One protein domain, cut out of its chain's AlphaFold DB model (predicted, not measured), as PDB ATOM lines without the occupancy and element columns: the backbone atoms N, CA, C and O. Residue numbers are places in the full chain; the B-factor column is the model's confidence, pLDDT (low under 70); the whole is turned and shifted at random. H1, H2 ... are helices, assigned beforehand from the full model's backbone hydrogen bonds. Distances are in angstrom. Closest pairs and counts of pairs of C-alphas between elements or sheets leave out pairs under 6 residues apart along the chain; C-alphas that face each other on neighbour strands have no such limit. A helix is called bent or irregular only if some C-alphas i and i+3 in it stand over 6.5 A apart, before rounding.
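AT A GLANCE: This is residues 68 to 118 of the 351 residues of the protein "Hypothetical protein" of Pieris macdunnoughi (UniProt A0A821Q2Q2). One long helix, H2, makes the length of a rod, and a winding stretch with no named element runs beside it, with the short helix H1 at its beginning, set off from H2. After H1 the stretch, residues 74 to 91, first goes toward the level of H2's last turns and then folds back to the place where H2 begins. The printed part has 51 residues with two named helices, H1 then H2, and no named strand; the class is all helix. It is only just compact, close to loose, with a radius of gyration of the C-alphas of 11.7 A, and spans 40 by 19 by 19 A.

HOW THE PARTS SIT: H1, residues 68 to 73, and H2, residues 92 to 116, are apart, with no C-alpha of the one within 8 A of the other. Residues 74 to 91 join them as a long link of 18 residues. H2 has a kink of 30 degrees near residue 99. In H1, 1 of 2 O i to N i+4 pairs is within hydrogen-bond range, and 2 of 3 O i to N i+3 pairs are; in H2, 19 of 21 O i to N i+4 pairs are.

IN THESE COORDINATES: H1 begins at C-alpha 68, (-4.739, -4.725, -50.504), and is irregular, with C-alphas 68 and 71 7.1 A apart. The link passes C-alpha 81 at (-7.045, 16.263, -42.860). H2 runs 33.7 A from C-alpha 92, (-2.077, 4.231, -64.189), to C-alpha 116, (-16.488, 13.521, -35.218), and is irregular, with C-alphas 94 and 97 7.7 A apart.

THE WHOLE: The two C-alphas farthest apart, those of Arg 93 and Phe 118, are 40.2 A apart. The printed part has no cut. Its mean pLDDT is 94.3, and no printed residue is under 70.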
ATOM      1  N   ARG A  68      -5.370  -4.113 -51.689       93.50
ATOM      2  CA  ARG A  68      -4.739  -4.725 -50.504       93.50
ATOM      3  C   ARG A  68      -3.512  -3.950 -50.024       93.50
ATOM      4  O   ARG A  68      -3.290  -3.841 -48.827       93.50
ATOM      5  N   GLY A  69      -2.721  -3.419 -50.955       93.88
ATOM      6  CA  GLY A  69      -1.479  -2.711 -50.641       93.88
ATOM      7  C   GLY A  69      -1.640  -1.210 -50.408       93.88
ATOM      8  O   GLY A  69      -0.732  -0.593 -49.859       93.88
ATOM      9  N   LEU A  70      -2.755  -0.596 -50.826       94.19
ATOM     10  CA  LEU A  70      -2.919   0.861 -50.787       94.19
ATOM     11  C   LEU A  70      -2.754   1.413 -49.372       94.19
ATOM     12  O   LEU A  70      -2.018   2.376 -49.198       94.19
ATOM     13  N   TRP A  71      -3.383   0.781 -48.377       92.88
ATOM     14  CA  TRP A  71      -3.328   1.234 -46.986       92.88
ATOM     15  C   TRP A  71      -1.897   1.296 -46.441       92.88
ATOM     16  O   TRP A  71      -1.501   2.312 -45.880       92.88
ATOM     17  N   ALA A  72      -1.101   0.250 -46.677       93.50
ATOM     18  CA  ALA A  72       0.294   0.182 -46.239       93.50
ATOM     19  C   ALA A  72       1.205   1.199 -46.951       93.50
ATOM     20  O   ALA A  72       2.258   1.555 -46.439       93.50
ATOM     21  N   ARG A  73       0.800   1.680 -48.134       94.12
ATOM     22  CA  ARG A  73       1.536   2.681 -48.921       94.12
ATOM     23  C   ARG A  73       1.137   4.120 -48.595       94.12
ATOM     24  O   ARG A  73       1.681   5.047 -49.198       94.12
ATOM     25  N   LEU A  74       0.156   4.330 -47.716       94.81
ATOM     26  CA  LEU A  74      -0.255   5.672 -47.327       94.81
ATOM     27  C   LEU A  74       0.835   6.352 -46.475       94.81
ATOM     28  O   LEU A  74       1.525   5.684 -45.708       94.81
ATOM     29  N   PRO A  75       0.979   7.688 -46.554       94.00
ATOM     30  CA  PRO A  75       1.913   8.427 -45.705       94.00
ATOM     31  C   PRO A  75       1.622   8.225 -44.211       94.00
ATOM     32  O   PRO A  75       0.459   8.143 -43.828       94.00
ATOM     33  N   ALA A  76       2.632   8.296 -43.337       92.19
ATOM     34  CA  ALA A  76       2.436   8.171 -41.881       92.19
ATOM     35  C   ALA A  76       1.344   9.117 -41.330       92.19
ATOM     36  O   ALA A  76       0.501   8.736 -40.522       92.19
ATOM     37  N   ARG A  77       1.284  10.348 -41.855       93.25
ATOM     38  CA  ARG A  77       0.281  11.367 -41.500       93.25
ATOM     39  C   ARG A  77      -1.023  11.294 -42.308       93.25
ATOM     40  O   ARG A  77      -1.759  12.276 -42.347       93.25
ATOM     41  N   HIS A  78      -1.339  10.181 -42.977       93.62
ATOM     42  CA  HIS A  78      -2.509  10.081 -43.867       93.62
ATOM     43  C   HIS A  78      -3.848  10.362 -43.171       93.62
ATOM     44  O   HIS A  78      -4.790  10.805 -43.829       93.62
ATOM     45  N   ARG A  79      -3.937  10.115 -41.856       91.88
ATOM     46  CA  ARG A  79      -5.128  10.400 -41.039       91.88
ATOM     47  C   ARG A  79      -5.362  11.896 -40.818       91.88
ATOM     48  O   ARG A  79      -6.486  12.288 -40.530       91.88
ATOM     49  N   SER A  80      -4.334  12.729 -40.981       94.12
ATOM     50  CA  SER A  80      -4.467  14.177 -40.849       94.12
ATOM     51  C   SER A  80      -5.257  14.765 -42.031       94.12
ATOM     52  O   SER A  80      -4.908  14.478 -43.184       94.12
ATOM     53  N   PRO A  81      -6.280  15.613 -41.793       95.06
ATOM     54  CA  PRO A  81      -7.045  16.263 -42.860       95.06
ATOM     55  C   PRO A  81      -6.196  17.133 -43.793       95.06
ATOM     56  O   PRO A  81      -6.512  17.239 -44.975       95.06
ATOM     57  N   VAL A  82      -5.103  17.710 -43.277       94.62
ATOM     58  CA  VAL A  82      -4.193  18.584 -44.039       94.62
ATOM     59  C   VAL A  82      -3.173  17.813 -44.880       94.62
ATOM     60  O   VAL A  82      -2.438  18.402 -45.665       94.62
ATOM     61  N   CYS A  83      -3.096  16.486 -44.739       93.38
ATOM     62  CA  CYS A  83      -2.157  15.687 -45.518       93.38
ATOM     63  C   CYS A  83      -2.598  15.606 -46.989       93.38
ATOM     64  O   CYS A  83      -3.599  14.962 -47.316       93.38
ATOM     65  N   THR A  84      -1.820  16.211 -47.883       91.31
ATOM     66  CA  THR A  84      -2.045  16.204 -49.340       91.31
ATOM     67  C   THR A  84      -1.396  15.017 -50.054       91.31
ATOM     68  O   THR A  84      -1.760  14.707 -51.187       91.31
ATOM     69  N   ALA A  85      -0.455  14.334 -49.399       93.38
ATOM     70  CA  ALA A  85       0.308  13.247 -49.994       93.38
ATOM     71  C   ALA A  85      -0.567  12.011 -50.272       93.38
ATOM     72  O   ALA A  85      -1.345  11.569 -49.423       93.38
ATOM     73  N   TRP A  86      -0.405  11.442 -51.467       94.94
ATOM     74  CA  TRP A  86      -1.105  10.248 -51.933       94.94
ATOM     75  C   TRP A  86      -0.172   9.422 -52.830       94.94
ATOM     76  O   TRP A  86       0.470  10.002 -53.707       94.94
ATOM     77  N   PRO A  87      -0.055   8.099 -52.626       93.81
ATOM     78  CA  PRO A  87       0.874   7.278 -53.395       93.81
ATOM     79  C   PRO A  87       0.420   7.129 -54.860       93.81
ATOM     80  O   PRO A  87      -0.770   6.928 -55.104       93.81
ATOM     81  N   PRO A  88       1.336   7.149 -55.847       92.38
ATOM     82  CA  PRO A  88       0.968   6.976 -57.251       92.38
ATOM     83  C   PRO A  88       0.429   5.557 -57.529       92.38
ATOM     84  O   PRO A  88       0.885   4.586 -56.907       92.38
ATOM     85  N   PRO A  89      -0.528   5.378 -58.457       93.50
ATOM     86  CA  PRO A  89      -1.042   4.055 -58.792       93.50
ATOM     87  C   PRO A  89      -0.010   3.247 -59.605       93.50
ATOM     88  O   PRO A  89       0.578   3.782 -60.542       93.50
ATOM     89  N   PRO A  90       0.182   1.943 -59.323       89.56
ATOM     90  CA  PRO A  90       1.198   1.117 -59.993       89.56
ATOM     91  C   PRO A  90       0.896   0.835 -61.476       89.56
ATOM     92  O   PRO A  90       1.803   0.542 -62.242       89.56
ATOM     93  N   ALA A  91      -0.375   0.906 -61.889       92.56
ATOM     94  CA  ALA A  91      -0.814   0.697 -63.271       92.56
ATOM     95  C   ALA A  91      -1.772   1.829 -63.689       92.56
ATOM     96  O   ALA A  91      -2.992   1.634 -63.683       92.56
ATOM     97  N   PRO A  92      -1.259   3.030 -64.017       92.25
ATOM     98  CA  PRO A  92      -2.077   4.231 -64.189       92.25
ATOM     99  C   PRO A  92      -3.126   4.086 -65.297       92.25
ATOM    100  O   PRO A  92      -4.277   4.456 -65.084       92.25
ATOM    101  N   ARG A  93      -2.788   3.446 -66.426       92.88
ATOM    102  CA  ARG A  93      -3.727   3.216 -67.543       92.88
ATOM    103  C   ARG A  93      -4.990   2.442 -67.137       92.88
ATOM    104  O   ARG A  93      -6.049   2.667 -67.705       92.88
ATOM    105  N   LEU A  94      -4.887   1.548 -66.151       94.00
ATOM    106  CA  LEU A  94      -6.009   0.741 -65.659       94.00
ATOM    107  C   LEU A  94      -6.657   1.340 -64.402       94.00
ATOM    108  O   LEU A  94      -7.868   1.233 -64.218       94.00
ATOM    109  N   LEU A  95      -5.847   1.902 -63.502       95.81
ATOM    110  CA  LEU A  95      -6.247   2.212 -62.127       95.81
ATOM    111  C   LEU A  95      -6.458   3.702 -61.854       95.81
ATOM    112  O   LEU A  95      -7.008   4.008 -60.802       95.81
ATOM    113  N   ALA A  96      -6.082   4.627 -62.748       94.88
ATOM    114  CA  ALA A  96      -6.133   6.071 -62.471       94.88
ATOM    115  C   ALA A  96      -7.516   6.555 -62.008       94.88
ATOM    116  O   ALA A  96      -7.631   7.287 -61.024       94.88
ATOM    117  N   ARG A  97      -8.593   6.098 -62.663       94.62
ATOM    118  CA  ARG A  97      -9.960   6.463 -62.264       94.62
ATOM    119  C   ARG A  97     -10.289   5.954 -60.859       94.62
ATOM    120  O   ARG A  97     -10.786   6.721 -60.037       94.62
ATOM    121  N   THR A  98      -9.979   4.693 -60.569       93.50
ATOM    122  CA  THR A  98     -10.203   4.074 -59.254       93.50
ATOM    123  C   THR A  98      -9.370   4.745 -58.163       93.50
ATOM    124  O   THR A  98      -9.906   5.063 -57.108       93.50
ATOM    125  N   ASP A  99      -8.094   5.026 -58.431       96.12
ATOM    126  CA  ASP A  99      -7.187   5.737 -57.526       96.12
ATOM    127  C   ASP A  99      -7.732   7.127 -57.167       96.12
ATOM    128  O   ASP A  99      -7.851   7.463 -55.988       96.12
ATOM    129  N   SER A 100      -8.211   7.883 -58.164       95.62
ATOM    130  CA  SER A 100      -8.828   9.195 -57.935       95.62
ATOM    131  C   SER A 100     -10.078   9.125 -57.046       95.62
ATOM    132  O   SER A 100     -10.298  10.001 -56.205       95.62
ATOM    133  N   LEU A 101     -10.898   8.077 -57.205       96.75
ATOM    134  CA  LEU A 101     -12.096   7.853 -56.397       96.75
ATOM    135  C   LEU A 101     -11.728   7.483 -54.962       96.75
ATOM    136  O   LEU A 101     -12.275   8.072 -54.033       96.75
ATOM    137  N   LEU A 102     -10.771   6.573 -54.778       96.00
ATOM    138  CA  LEU A 102     -10.288   6.176 -53.457       96.00
ATOM    139  C   LEU A 102      -9.640   7.342 -52.718       96.00
ATOM    140  O   LEU A 102      -9.913   7.517 -51.535       96.00
ATOM    141  N   ARG A 103      -8.866   8.191 -53.404       95.88
ATOM    142  CA  ARG A 103      -8.293   9.412 -52.819       95.88
ATOM    143  C   ARG A 103      -9.378  10.347 -52.286       95.88
ATOM    144  O   ARG A 103      -9.271  10.847 -51.167       95.88
ATOM    145  N   ARG A 104     -10.447  10.564 -53.063       96.56
ATOM    146  CA  ARG A 104     -11.598  11.385 -52.641       96.56
ATOM    147  C   ARG A 104     -12.352  10.758 -51.469       96.56
ATOM    148  O   ARG A 104     -12.650  11.459 -50.505       96.56
ATOM    149  N   LEU A 105     -12.633   9.455 -51.535       96.75
ATOM    150  CA  LEU A 105     -13.310   8.715 -50.467       96.75
ATOM    151  C   LEU A 105     -12.498   8.746 -49.170       96.75
ATOM    152  O   LEU A 105     -13.047   9.069 -48.121       96.75
ATOM    153  N   HIS A 106     -11.192   8.494 -49.251       95.81
ATOM    154  CA  HIS A 106     -10.277   8.548 -48.113       95.81
ATOM    155  C   HIS A 106     -10.226   9.943 -47.498       95.81
ATOM    156  O   HIS A 106     -10.339  10.067 -46.279       95.81
ATOM    157  N   HIS A 107     -10.145  10.999 -48.320       96.12
ATOM    158  CA  HIS A 107     -10.172  12.366 -47.812       96.12
ATOM    159  C   HIS A 107     -11.499  12.715 -47.128       96.12
ATOM    160  O   HIS A 107     -11.482  13.244 -46.018       96.12
ATOM    161  N   ARG A 108     -12.643  12.357 -47.721       97.31
ATOM    162  CA  ARG A 108     -13.955  12.563 -47.091       97.31
ATOM    163  C   ARG A 108     -14.064  11.814 -45.760       97.31
ATOM    164  O   ARG A 108     -14.463  12.411 -44.765       97.31
ATOM    165  N   TRP A 109     -13.669  10.542 -45.739       96.06
ATOM    166  CA  TRP A 109     -13.700   9.692 -44.549       96.06
ATOM    167  C   TRP A 109     -12.814  10.232 -43.420       96.06
ATOM    168  O   TRP A 109     -13.295  10.404 -42.304       96.06
ATOM    169  N   ARG A 110     -11.547  10.587 -43.684       95.69
ATOM    170  CA  ARG A 110     -10.659  11.126 -42.633       95.69
ATOM    171  C   ARG A 110     -11.115  12.497 -42.127       95.69
ATOM    172  O   ARG A 110     -11.005  12.766 -40.936       95.69
ATOM    173  N   CYS A 111     -11.668  13.345 -42.998       96.19
ATOM    174  CA  CYS A 111     -12.262  14.619 -42.589       96.19
ATOM    175  C   CYS A 111     -13.494  14.399 -41.705       96.19
ATOM    176  O   CYS A 111     -13.685  15.126 -40.733       96.19
ATOM    177  N   GLN A 112     -14.314  13.392 -42.012       96.25
ATOM    178  CA  GLN A 112     -15.440  13.007 -41.169       96.25
ATOM    179  C   GLN A 112     -14.968  12.505 -39.802       96.25
ATOM    180  O   GLN A 112     -15.449  13.018 -38.796       96.25
ATOM    181  N   LEU A 113     -13.996  11.587 -39.756       95.38
ATOM    182  CA  LEU A 113     -13.419  11.103 -38.498       95.38
ATOM    183  C   LEU A 113     -12.850  12.242 -37.650       95.38
ATOM    184  O   LEU A 113     -13.143  12.329 -36.462       95.38
ATOM    185  N   TYR A 114     -12.085  13.146 -38.268       94.94
ATOM    186  CA  TYR A 114     -11.543  14.311 -37.575       94.94
ATOM    187  C   TYR A 114     -12.661  15.181 -36.995       94.94
ATOM    188  O   TYR A 114     -12.613  15.525 -35.824       94.94
ATOM    189  N   ARG A 115     -13.706  15.495 -37.773       93.81
ATOM    190  CA  ARG A 115     -14.841  16.308 -37.300       93.81
ATOM    191  C   ARG A 115     -15.641  15.633 -36.185       93.81
ATOM    192  O   ARG A 115     -16.143  16.336 -35.317       93.81
ATOM    193  N   GLN A 116     -15.773  14.308 -36.227       94.44
ATOM    194  CA  GLN A 116     -16.488  13.521 -35.218       94.44
ATOM    195  C   GLN A 116     -15.720  13.413 -33.895       94.44
ATOM    196  O   GLN A 116     -16.344  13.217 -32.859       94.44
ATOM    197  N   ALA A 117     -14.396  13.585 -33.908       93.88
ATOM    198  CA  ALA A 117     -13.574  13.538 -32.702       93.88
ATOM    199  C   ALA A 117     -13.768  14.745 -31.762       93.88
ATOM    200  O   ALA A 117     -13.314  14.697 -30.621       93.88
ATOM    201  N   PHE A 118     -14.418  15.824 -32.216       93.81
ATOM    202  CA  PHE A 118     -14.597  17.046 -31.428       93.81
ATOM    203  C   PHE A 118     -16.054  17.268 -31.031       93.81
ATOM    204  O   PHE A 118     -16.955  17.338 -31.874       93.81
TER     205      PHE A 118